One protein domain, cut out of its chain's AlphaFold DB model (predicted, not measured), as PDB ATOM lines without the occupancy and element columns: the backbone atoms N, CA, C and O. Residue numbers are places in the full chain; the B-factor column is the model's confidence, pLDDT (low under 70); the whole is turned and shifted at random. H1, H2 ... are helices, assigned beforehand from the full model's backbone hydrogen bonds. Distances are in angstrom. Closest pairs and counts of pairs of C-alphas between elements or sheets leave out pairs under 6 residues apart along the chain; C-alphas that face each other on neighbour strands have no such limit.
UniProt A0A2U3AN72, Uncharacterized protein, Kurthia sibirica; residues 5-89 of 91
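What this domain is: This is residues 5 to 89 of the 91 residues of an uncharacterized protein of Kurthia sibirica (UniProt A0A2U3AN72). The longest helix, H3, slants away from a helical hairpin made by H1 and H2, which lie side by side; the first half of H3 packs on this hairpin, and its far end, residues 80 to 87, sticks out as an arm together with residues 88 to 89. A loop at one end of the hairpin joins H1 to H2, and its residues 26 to 31 also stick out. The printed part has 85 residues with three named helices, in the order H1, H2, H3, and no named strand; its class is all helix. The whole is only just compact, close to loose, with a radius of gyration of the C-alphas of 13.9 A, and it is only just elongated, spanning 42 by 28 by 17 A.

Where its parts are: H3 has residues 63 to 87 and measures 36.7 A from first to last C-alpha, from C-alpha 63 at (165.612, 33.372, 46.674) to C-alpha 87 at (194.689, 16.293, 32.244). H2 has residues 35 to 57 and measures 33.4 A. H1 has residues 5 to 20 and measures 22.1 A, beginning at C-alpha 5 at (161.763, 33.702, 34.514).

How they stand to each other: H1, H2 and H3 form an up and down bundle, in which each helix runs against the one before it in the chain. H3 touches H1 with residues 64 to 75 alone; their closest C-alphas, those of Phe 10 and Asn 68, are 5.8 A apart. These two run the same way at a shallow tilt of 26 degrees. H3 touches H2 with residues 65 to 72 alone, and H2 touches H3 with residues 49 to 56 alone; their closest C-alphas, those of Ala 49 and Val 72, are 6.1 A apart. H2 and H3 are a helical hairpin and run opposite ways at a steep tilt of 42 degrees. H1 and H2 touch, with 51 pairs of C-alphas within 8 A; the closest are those of Gly 16 and Gly 41, 4.2 A apart. They are a helical hairpin too, running opposite ways at a shallow tilt of 27 degrees. In H1, H2 and H3 every O i to N i+4 pair is within hydrogen-bond range.

The domain as a whole: The two C-alphas farthest apart are those of Lys 59 and Val 89, at 43.6 A. Residues 26 to 31 and residues 80 to 89, of which 80 to 87 belong to H3, stand free; the body without them spans 38 by 17 by 16 A. The link from H1 to H2, 14 residues, is long, and the link from H2 to H3, 5 residues, is tight. The printed part has no cut. The mean pLDDT of the printed part is 70.1; 36 residues are under 70, among them residues 19 to 37 and residues 82 to 89 of this predicted model.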
ATOM      1  N   PHE A   5     160.387  33.887  34.983       62.69
ATOM      2  CA  PHE A   5     161.763  33.702  34.514       62.69
ATOM      3  C   PHE A   5     162.621  32.933  35.519       62.69
ATOM      4  O   PHE A   5     163.291  31.974  35.147       62.69
ATOM      5  N   SER A   6     162.540  33.297  36.799       60.41
ATOM      6  CA  SER A   6     163.292  32.634  37.869       60.41
ATOM      7  C   SER A   6     162.882  31.159  38.055       60.41
ATOM      8  O   SER A   6     163.742  30.294  38.217       60.41
ATOM      9  N   ARG A   7     161.578  30.837  37.950       71.19
ATOM     10  CA  ARG A   7     161.079  29.444  38.014       71.19
ATOM     11  C   ARG A   7     161.489  28.616  36.798       71.19
ATOM     12  O   ARG A   7     161.879  27.464  36.968       71.19
ATOM     13  N   THR A   8     161.426  29.188  35.598       72.44
ATOM     14  CA  THR A   8     161.861  28.500  34.376       72.44
ATOM     15  C   THR A   8     163.363  28.244  34.422       72.44
ATOM     16  O   THR A   8     163.785  27.107  34.254       72.44
ATOM     17  N   ALA A   9     164.174  29.247  34.765       66.75
ATOM     18  CA  ALA A   9     165.618  29.078  34.923       66.75
ATOM     19  C   ALA A   9     165.964  27.973  35.939       66.75
ATOM     20  O   ALA A   9     166.845  27.165  35.672       66.75
ATOM     21  N   PHE A  10     165.212  27.872  37.042       73.62
ATOM     22  CA  PHE A  10     165.385  26.801  38.027       73.62
ATOM     23  C   PHE A  10     165.166  25.413  37.443       73.62
ATOM     24  O   PHE A  10     166.019  24.545  37.608       73.62
ATOM     25  N   PHE A  11     164.076  25.216  36.699       78.75
ATOM     26  CA  PHE A  11     163.815  23.946  36.022       78.75
ATOM     27  C   PHE A  11     164.949  23.561  35.067       78.75
ATOM     28  O   PHE A  11     165.436  22.436  35.116       78.75
ATOM     29  N   PHE A  12     165.409  24.499  34.239       77.06
ATOM     30  CA  PHE A  12     166.456  24.237  33.251       77.06
ATOM     31  C   PHE A  12     167.831  23.972  33.890       77.06
ATOM     32  O   PHE A  12     168.512  23.031  33.483       77.06
ATOM     33  N   VAL A  13     168.222  24.735  34.920       75.62
ATOM     34  CA  VAL A  13     169.502  24.540  35.626       75.62
ATOM     35  C   VAL A  13     169.516  23.211  36.378       75.62
ATOM     36  O   VAL A  13     170.479  22.464  36.245       75.62
ATOM     37  N   PHE A  14     168.458  22.883  37.130       75.56
ATOM     38  CA  PHE A  14     168.417  21.647  37.921       75.56
ATOM     39  C   PHE A  14     168.287  20.391  37.058       75.56
ATOM     40  O   PHE A  14     168.955  19.401  37.340       75.56
ATOM     41  N   ILE A  15     167.466  20.417  36.002       80.19
ATOM     42  CA  ILE A  15     167.343  19.279  35.079       80.19
ATOM     43  C   ILE A  15     168.638  19.102  34.284       80.19
ATOM     44  O   ILE A  15     169.119  17.980  34.150       80.19
ATOM     45  N   GLY A  16     169.233  20.199  33.805       70.81
ATOM     46  CA  GLY A  16     170.510  20.163  33.096       70.81
ATOM     47  C   GLY A  16     171.640  19.606  33.962       70.81
ATOM     48  O   GLY A  16     172.349  18.701  33.531       70.81
ATOM     49  N   LEU A  17     171.758  20.066  35.213       72.25
ATOM     50  CA  LEU A  17     172.709  19.511  36.183       72.25
ATOM     51  C   LEU A  17     172.421  18.050  36.517       72.25
ATOM     52  O   LEU A  17     173.352  17.262  36.588       72.25
ATOM     53  N   GLY A  18     171.158  17.673  36.711       71.31
ATOM     54  CA  GLY A  18     170.786  16.292  37.020       71.31
ATOM     55  C   GLY A  18     171.166  15.310  35.911       71.31
ATOM     56  O   GLY A  18     171.565  14.192  36.206       71.31
ATOM     57  N   LEU A  19     171.092  15.738  34.650       69.75
ATOM     58  CA  LEU A  19     171.514  14.941  33.492       69.75
ATOM     59  C   LEU A  19     173.036  14.937  33.280       69.75
ATOM     60  O   LEU A  19     173.556  14.036  32.628       69.75
ATOM     61  N   LEU A  20     173.741  15.945  33.799       66.25
ATOM     62  CA  LEU A  20     175.179  16.139  33.601       66.25
ATOM     63  C   LEU A  20     176.025  15.567  34.752       66.25
ATOM     64  O   LEU A  20     177.158  15.139  34.539       66.25
ATOM     65  N   VAL A  21     175.480  15.544  35.968       62.34
ATOM     66  CA  VAL A  21     176.120  14.998  37.170       62.34
ATOM     67  C   VAL A  21     175.867  13.477  37.226       62.34
ATOM     68  O   VAL A  21     174.802  13.005  36.820       62.34
ATOM     69  N   PRO A  22     176.817  12.669  37.735       53.72
ATOM     70  CA  PRO A  22     176.862  11.232  37.464       53.72
ATOM     71  C   PRO A  22     176.071  10.247  38.359       53.72
ATOM     72  O   PRO A  22     176.337   9.051  38.194       53.72
ATOM     73  N   PRO A  23     175.088  10.580  39.238       51.16
ATOM     74  CA  PRO A  23     174.263   9.507  39.808       51.16
ATOM     75  C   PRO A  23     173.483   8.740  38.724       51.16
ATOM     76  O   PRO A  23     173.146   7.584  38.947       51.16
ATOM     77  N   PHE A  24     173.268   9.335  37.536       49.50
ATOM     78  CA  PHE A  24     172.633   8.662  36.397       49.50
ATOM     79  C   PHE A  24     173.606   8.079  35.358       49.50
ATOM     80  O   PHE A  24     173.277   7.103  34.684       49.50
ATOM     81  N   ALA A  25     174.824   8.621  35.252       49.44
ATOM     82  CA  ALA A  25     175.860   8.063  34.375       49.44
ATOM     83  C   ALA A  25     176.360   6.694  34.873       49.44
ATOM     84  O   ALA A  25     176.807   5.868  34.079       49.44
ATOM     85  N   THR A  26     176.260   6.465  36.187       49.53
ATOM     86  CA  THR A  26     176.636   5.214  36.861       49.53
ATOM     87  C   THR A  26     175.460   4.263  37.102       49.53
ATOM     88  O   THR A  26     175.689   3.085  37.374       49.53
ATOM     89  N   THR A  27     174.203   4.710  36.959       49.53
ATOM     90  CA  THR A  27     173.070   3.775  36.934       49.53
ATOM     91  C   THR A  27     173.121   2.913  35.680       49.53
ATOM     92  O   THR A  27     173.254   3.404  34.564       49.53
ATOM     93  N   THR A  28     172.921   1.616  35.883       50.56
ATOM     94  CA  THR A  28     172.900   0.501  34.921       50.56
ATOM     95  C   THR A  28     171.926   0.636  33.737       50.56
ATOM     96  O   THR A  28     171.861  -0.249  32.885       50.56
ATOM     97  N   LEU A  29     171.179   1.739  33.637       55.16
ATOM     98  CA  LEU A  29     170.339   2.075  32.490       55.16
ATOM     99  C   LEU A  29     171.206   2.743  31.415       55.16
ATOM    100  O   LEU A  29     171.361   3.963  31.398       55.16
ATOM    101  N   ALA A  30     171.736   1.939  30.488       57.09
ATOM    102  CA  ALA A  30     172.623   2.350  29.386       57.09
ATOM    103  C   ALA A  30     172.150   3.581  28.579       57.09
ATOM    104  O   ALA A  30     172.953   4.258  27.941       57.09
ATOM    105  N   PHE A  31     170.855   3.903  28.628       56.22
ATOM    106  CA  PHE A  31     170.275   5.074  27.977       56.22
ATOM    107  C   PHE A  31     170.701   6.403  28.625       56.22
ATOM    108  O   PHE A  31     171.011   7.353  27.911       56.22
ATOM    109  N   PHE A  32     170.782   6.470  29.960       53.75
ATOM    110  CA  PHE A  32     171.139   7.690  30.702       53.75
ATOM    111  C   PHE A  32     172.648   7.958  30.761       53.75
ATOM    112  O   PHE A  32     173.058   9.088  30.999       53.75
ATOM    113  N   SER A  33     173.466   6.938  30.488       56.19
ATOM    114  CA  SER A  33     174.930   7.041  30.391       56.19
ATOM    115  C   SER A  33     175.413   7.338  28.960       56.19
ATOM    116  O   SER A  33     176.607   7.410  28.678       56.19
ATOM    117  N   SER A  34     174.486   7.508  28.013       64.81
ATOM    118  CA  SER A  34     174.842   7.761  26.622       64.81
ATOM    119  C   SER A  34     175.321   9.210  26.428       64.81
ATOM    120  O   SER A  34     174.698  10.162  26.902       64.81
ATOM    121  N   TRP A  35     176.420   9.387  25.683       67.44
ATOM    122  CA  TRP A  35     176.969  10.701  25.303       67.44
ATOM    123  C   TRP A  35     175.913  11.733  24.853       67.44
ATOM    124  O   TRP A  35     176.007  12.887  25.277       67.44
ATOM    125  N   PRO A  36     174.877  11.373  24.065       69.38
ATOM    126  CA  PRO A  36     173.823  12.310  23.674       69.38
ATOM    127  C   PRO A  36     173.051  12.903  24.857       69.38
ATOM    128  O   PRO A  36     172.708  14.083  24.827       69.38
ATOM    129  N   VAL A  37     172.795  12.123  25.911       68.38
ATOM    130  CA  VAL A  37     172.057  12.583  27.098       68.38
ATOM    131  C   VAL A  37     172.882  13.589  27.897       68.38
ATOM    132  O   VAL A  37     172.349  14.613  28.322       68.38
ATOM    133  N   ILE A  38     174.192  13.356  28.007       71.19
ATOM    134  CA  ILE A  38     175.134  14.293  28.634       71.19
ATOM    135  C   ILE A  38     175.167  15.614  27.848       71.19
ATOM    136  O   ILE A  38     175.073  16.693  28.436       71.19
ATOM    137  N   PHE A  39     175.220  15.546  26.513       75.12
ATOM    138  CA  PHE A  39     175.161  16.728  25.644       75.12
ATOM    139  C   PHE A  39     173.842  17.499  25.789       75.12
ATOM    140  O   PHE A  39     173.852  18.727  25.892       75.12
ATOM    141  N   ILE A  40     172.706  16.803  25.840       79.06
ATOM    142  CA  ILE A  40     171.389  17.419  26.051       79.06
ATOM    143  C   ILE A  40     171.326  18.097  27.427       79.06
ATOM    144  O   ILE A  40     170.878  19.242  27.522       79.06
ATOM    145  N   GLY A  41     171.831  17.437  28.474       75.81
ATOM    146  CA  GLY A  41     171.953  18.001  29.820       75.81
ATOM    147  C   GLY A  41     172.788  19.282  29.847       75.81
ATOM    148  O   GLY A  41     172.371  20.279  30.439       75.81
ATOM    149  N   PHE A  42     173.911  19.303  29.123       77.75
ATOM    150  CA  PHE A  42     174.755  20.490  28.975       77.75
ATOM    151  C   PHE A  42     174.024  21.655  28.289       77.75
ATOM    152  O   PHE A  42     174.068  22.786  28.776       77.75
ATOM    153  N   PHE A  43     173.303  21.399  27.194       81.69
ATOM    154  CA  PHE A  43     172.525  22.435  26.504       81.69
ATOM    155  C   PHE A  43     171.392  22.991  27.375       81.69
ATOM    156  O   PHE A  43     171.216  24.209  27.453       81.69
ATOM    157  N   LEU A  44     170.654  22.122  28.071       83.00
ATOM    158  CA  LEU A  44     169.621  22.515  29.039       83.00
ATOM    159  C   LEU A  44     170.203  23.398  30.146       83.00
ATOM    160  O   LEU A  44     169.635  24.443  30.471       83.00
ATOM    161  N   TYR A  45     171.362  23.011  30.673       81.12
ATOM    162  CA  TYR A  45     172.079  23.774  31.684       81.12
ATOM    163  C   TYR A  45     172.520  25.154  31.167       81.12
ATOM    164  O   TYR A  45     172.291  26.155  31.845       81.12
ATOM    165  N   MET A  46     173.065  25.245  29.948       80.50
ATOM    166  CA  MET A  46     173.453  26.516  29.319       80.50
ATOM    167  C   MET A  46     172.260  27.460  29.118       80.50
ATOM    168  O   MET A  46     172.352  28.656  29.406       80.50
ATOM    169  N   ILE A  47     171.111  26.931  28.686       84.75
ATOM    170  CA  ILE A  47     169.864  27.701  28.566       84.75
ATOM    171  C   ILE A  47     169.420  28.211  29.945       84.75
ATOM    172  O   ILE A  47     169.080  29.389  30.093       84.75
ATOM    173  N   GLY A  48     169.478  27.355  30.969       80.50
ATOM    174  CA  GLY A  48     169.183  27.719  32.354       80.50
ATOM    175  C   GLY A  48     170.110  28.809  32.900       80.50
ATOM    176  O   GLY A  48     169.638  29.758  33.530       80.50
ATOM    177  N   ALA A  49     171.406  28.731  32.599       79.62
ATOM    178  CA  ALA A  49     172.401  29.729  32.985       79.62
ATOM    179  C   ALA A  49     172.134  31.092  32.323       79.62
ATOM    180  O   ALA A  49     172.122  32.116  33.011       79.62
ATOM    181  N   CYS A  50     171.825  31.114  31.022       83.25
ATOM    182  CA  CYS A  50     171.429  32.334  30.309       83.25
ATOM    183  C   CYS A  50     170.157  32.961  30.898       83.25
ATOM    184  O   CYS A  50     170.118  34.166  31.154       83.25
ATOM    185  N   LEU A  51     169.123  32.159  31.165       80.31
ATOM    186  CA  LEU A  51     167.883  32.645  31.780       80.31
ATOM    187  C   LEU A  51     168.120  33.176  33.201       80.31
ATOM    188  O   LEU A  51     167.530  34.190  33.581       80.31
ATOM    189  N   SER A  52     169.014  32.542  33.964       80.25
ATOM    190  CA  SER A  52     169.450  33.024  35.278       80.25
ATOM    191  C   SER A  52     170.140  34.392  35.176       80.25
ATOM    192  O   SER A  52     169.764  35.324  35.890       80.25
ATOM    193  N   ALA A  53     171.064  34.572  34.224       78.94
ATOM    194  CA  ALA A  53     171.731  35.854  33.980       78.94
ATOM    195  C   ALA A  53     170.734  36.966  33.598       78.94
ATOM    196  O   ALA A  53     170.771  38.062  34.162       78.94
ATOM    197  N   VAL A  54     169.776  36.673  32.712       79.44
ATOM    198  CA  VAL A  54     168.705  37.616  32.335       79.44
ATOM    199  C   VAL A  54     167.825  37.978  33.537       79.44
ATOM    200  O   VAL A  54     167.453  39.142  33.697       79.44
ATOM    201  N   SER A  55     167.523  37.017  34.414       74.94
ATOM    202  CA  SER A  55     166.755  37.249  35.647       74.94
ATOM    203  C   SER A  55     167.468  38.217  36.602       74.94
ATOM    204  O   SER A  55     166.812  39.041  37.245       74.94
ATOM    205  N   ILE A  56     168.803  38.161  36.672       76.31
ATOM    206  CA  ILE A  56     169.625  39.077  37.477       76.31
ATOM    207  C   ILE A  56     169.610  40.486  36.874       76.31
ATOM    208  O   ILE A  56     169.391  41.457  37.603       76.31
ATOM    209  N   ILE A  57     169.765  40.604  35.549       78.38
ATOM    210  CA  ILE A  57     169.727  41.891  34.827       78.38
ATOM    211  C   ILE A  57     168.365  42.574  35.003       78.38
ATOM    212  O   ILE A  57     168.301  43.777  35.259       78.38
ATOM    213  N   LYS A  58     167.268  41.808  34.962       77.69
ATOM    214  CA  LYS A  58     165.906  42.310  35.216       77.69
ATOM    215  C   LYS A  58     165.619  42.653  36.686       77.69
ATOM    216  O   LYS A  58     164.492  43.014  37.010       77.69
ATOM    217  N   LYS A  59     166.619  42.579  37.575       68.94
ATOM    218  CA  LYS A  59     166.507  42.840  39.022       68.94
ATOM    219  C   LYS A  59     165.453  41.975  39.726       68.94
ATOM    220  O   LYS A  59     164.950  42.364  40.780       68.94
ATOM    221  N   GLU A  60     165.165  40.774  39.221       66.62
ATOM    222  CA  GLU A  60     164.358  39.790  39.952       66.62
ATOM    223  C   GLU A  60     165.206  39.192  41.087       66.62
ATOM    224  O   GLU A  60     165.745  38.087  40.996       66.62
ATOM    225  N   ARG A  61     165.383  39.959  42.169       61.09
ATOM    226  CA  ARG A  61     166.065  39.518  43.391       61.09
ATOM    227  C   ARG A  61     165.105  38.663  44.217       61.09
ATOM    228  O   ARG A  61     164.424  39.154  45.110       61.09
ATOM    229  N   GLY A  62     165.013  37.384  43.868       68.00
ATOM    230  CA  GLY A  62     164.312  36.369  44.650       68.00
ATOM    231  C   GLY A  62     165.266  35.278  45.127       68.00
ATOM    232  O   GLY A  62     166.325  35.071  44.535       68.00
ATOM    233  N   THR A  63     164.865  34.534  46.158       69.75
ATOM    234  CA  THR A  63     165.612  33.372  46.674       69.75
ATOM    235  C   THR A  63     165.929  32.356  45.566       69.75
ATOM    236  O   THR A  63     167.021  31.803  45.535       69.75
ATOM    237  N   LEU A  64     165.028  32.184  44.591       69.25
ATOM    238  CA  LEU A  64     165.229  31.321  43.415       69.25
ATOM    239  C   LEU A  64     166.395  31.760  42.515       69.25
ATOM    240  O   LEU A  64     167.086  30.913  41.959       69.25
ATOM    241  N   THR A  65     166.656  33.061  42.398       70.31
ATOM    242  CA  THR A  65     167.776  33.585  41.603       70.31
ATOM    243  C   THR A  65     169.112  33.261  42.272       70.31
ATOM    244  O   THR A  65     170.070  32.915  41.590       70.31
ATOM    245  N   VAL A  66     169.162  33.296  43.610       74.81
ATOM    246  CA  VAL A  66     170.340  32.877  44.390       74.81
ATOM    247  C   VAL A  66     170.585  31.378  44.231       74.81
ATOM    248  O   VAL A  66     171.710  30.967  43.971       74.81
ATOM    249  N   VAL A  67     169.532  30.559  44.317       76.31
ATOM    250  CA  VAL A  67     169.647  29.106  44.123       76.31
ATOM    251  C   VAL A  67     170.084  28.763  42.695       76.31
ATOM    252  O   VAL A  67     170.940  27.902  42.518       76.31
ATOM    253  N   ASN A  68     169.583  29.473  41.679       77.56
ATOM    254  CA  ASN A  68     170.077  29.313  40.310       77.56
ATOM    255  C   ASN A  68     171.537  29.702  40.161       77.56
ATOM    256  O   ASN A  68     172.273  29.008  39.470       77.56
ATOM    257  N   LEU A  69     171.968  30.793  40.791       79.31
ATOM    258  CA  LEU A  69     173.366  31.205  40.756       79.31
ATOM    259  C   LEU A  69     174.274  30.145  41.398       79.31
ATOM    260  O   LEU A  69     175.318  29.823  40.840       79.31
ATOM    261  N   LEU A  70     173.851  29.560  42.522       79.50
ATOM    262  CA  LEU A  70     174.555  28.447  43.168       79.50
ATOM    263  C   LEU A  70     174.595  27.200  42.277       79.50
ATOM    264  O   LEU A  70     175.641  26.564  42.180       79.50
ATOM    265  N   GLY A  71     173.496  26.878  41.587       77.88
ATOM    266  CA  GLY A  71     173.462  25.803  40.593       77.88
ATOM    267  C   GLY A  71     174.440  26.056  39.444       77.88
ATOM    268  O   GLY A  71     175.236  25.188  39.101       77.88
ATOM    269  N   VAL A  72     174.465  27.276  38.904       80.69
ATOM    270  CA  VAL A  72     175.418  27.646  37.849       80.69
ATOM    271  C   VAL A  72     176.872  27.564  38.346       80.69
ATOM    272  O   VAL A  72     177.756  27.076  37.650       80.69
ATOM    273  N   LEU A  73     177.154  27.984  39.577       82.69
ATOM    274  CA  LEU A  73     178.495  27.836  40.152       82.69
ATOM    275  C   LEU A  73     178.896  26.363  40.311       82.69
ATOM    276  O   LEU A  73     180.010  25.995  39.948       82.69
ATOM    277  N   MET A  74     177.984  25.512  40.786       79.75
ATOM    278  CA  MET A  74     178.220  24.071  40.910       79.75
ATOM    279  C   MET A  74     178.523  23.408  39.565       79.75
ATOM    280  O   MET A  74     179.451  22.606  39.481       79.75
ATOM    281  N   GLY A  75     177.798  23.758  38.500       75.00
ATOM    282  CA  GLY A  75     178.074  23.213  37.170       75.00
ATOM    283  C   GLY A  75     179.426  23.664  36.612       75.00
ATOM    284  O   GLY A  75     180.138  22.854  36.023       75.00
ATOM    285  N   VAL A  76     179.836  24.916  36.855       78.38
ATOM    286  CA  VAL A  76     181.178  25.397  36.467       78.38
ATOM    287  C   VAL A  76     182.278  24.646  37.217       78.38
ATOM    288  O   VAL A  76     183.248  24.212  36.598       78.38
ATOM    289  N   ILE A  77     182.119  24.442  38.529       80.44
ATOM    290  CA  ILE A  77     183.074  23.672  39.341       80.44
ATOM    291  C   ILE A  77     183.167  22.230  38.835       80.44
ATOM    292  O   ILE A  77     184.268  21.712  38.676       80.44
ATOM    293  N   PHE A  78     182.031  21.600  38.527       73.75
ATOM    294  CA  PHE A  78     181.995  20.232  38.012       73.75
ATOM    295  C   PHE A  78     182.726  20.095  36.669       73.75
ATOM    296  O   PHE A  78     183.549  19.195  36.513       73.75
ATOM    297  N   ILE A  79     182.498  21.013  35.722       73.69
ATOM    298  CA  ILE A  79     183.220  21.033  34.437       73.69
ATOM    299  C   ILE A  79     184.722  21.255  34.660       73.69
ATOM    300  O   ILE A  79     185.542  20.585  34.031       73.69
ATOM    301  N   GLY A  80     185.092  22.157  35.575       75.12
ATOM    302  CA  GLY A  80     186.488  22.396  35.948       75.12
ATOM    303  C   GLY A  80     187.170  21.150  36.517       75.12
ATOM    304  O   GLY A  80     188.285  20.823  36.118       75.12
ATOM    305  N   MET A  81     186.483  20.407  37.389       74.31
ATOM    306  CA  MET A  81     186.970  19.127  37.918       74.31
ATOM    307  C   MET A  81     187.101  18.059  36.826       74.31
ATOM    308  O   MET A  81     188.079  17.317  36.823       74.31
ATOM    309  N   LEU A  82     186.161  17.999  35.878       68.56
ATOM    310  CA  LEU A  82     186.214  17.082  34.734       68.56
ATOM    311  C   LEU A  82     187.428  17.356  33.834       68.56
ATOM    312  O   LEU A  82     188.149  16.428  33.475       68.56
ATOM    313  N   MET A  83     187.684  18.628  33.515       67.75
ATOM    314  CA  MET A  83     188.865  19.057  32.753       67.75
ATOM    315  C   MET A  83     190.164  18.688  33.484       67.75
ATOM    316  O   MET A  83     191.045  18.066  32.897       67.75
ATOM    317  N   MET A  84     190.250  18.992  34.782       69.69
ATOM    318  CA  MET A  84     191.426  18.697  35.606       69.69
ATOM    319  C   MET A  84     191.674  17.188  35.772       69.69
ATOM    320  O   MET A  84     192.823  16.749  35.784       69.69
ATOM    321  N   SER A  85     190.613  16.380  35.848       61.91
ATOM    322  CA  SER A  85     190.718  14.918  35.851       61.91
ATOM    323  C   SER A  85     191.246  14.382  34.519       61.91
ATOM    324  O   SER A  85     192.063  13.465  34.526       61.91
ATOM    325  N   ASN A  86     190.821  14.938  33.382       57.09
ATOM    326  CA  ASN A  86     191.279  14.484  32.066       57.09
ATOM    327  C   ASN A  86     192.761  14.808  31.808       57.09
ATOM    328  O   ASN A  86     193.459  14.007  31.191       57.09
ATOM    329  N   ASP A  87     193.265  15.931  32.328       53.72
ATOM    330  CA  ASP A  87     194.689  16.293  32.244       53.72
ATOM    331  C   ASP A  87     195.604  15.315  33.008       53.72
ATOM    332  O   ASP A  87     196.763  15.117  32.649       53.72
ATOM    333  N   SER A  88     195.087  14.659  34.053       51.31
ATOM    334  CA  SER A  88     195.854  13.688  34.847       51.31
ATOM    335  C   SER A  88     196.007  12.305  34.197       51.31
ATOM    336  O   SER A  88     196.823  11.514  34.658       51.31
ATOM    337  N   VAL A  89     195.256  12.019  33.127       49.84
ATOM    338  CA  VAL A  89     195.279  10.726  32.409       49.84
ATOM    339  C   VAL A  89     196.232  10.754  31.202       49.84
ATOM    340  O   VAL A  89     196.610   9.707  30.686       49.84
TER     341      VAL A  89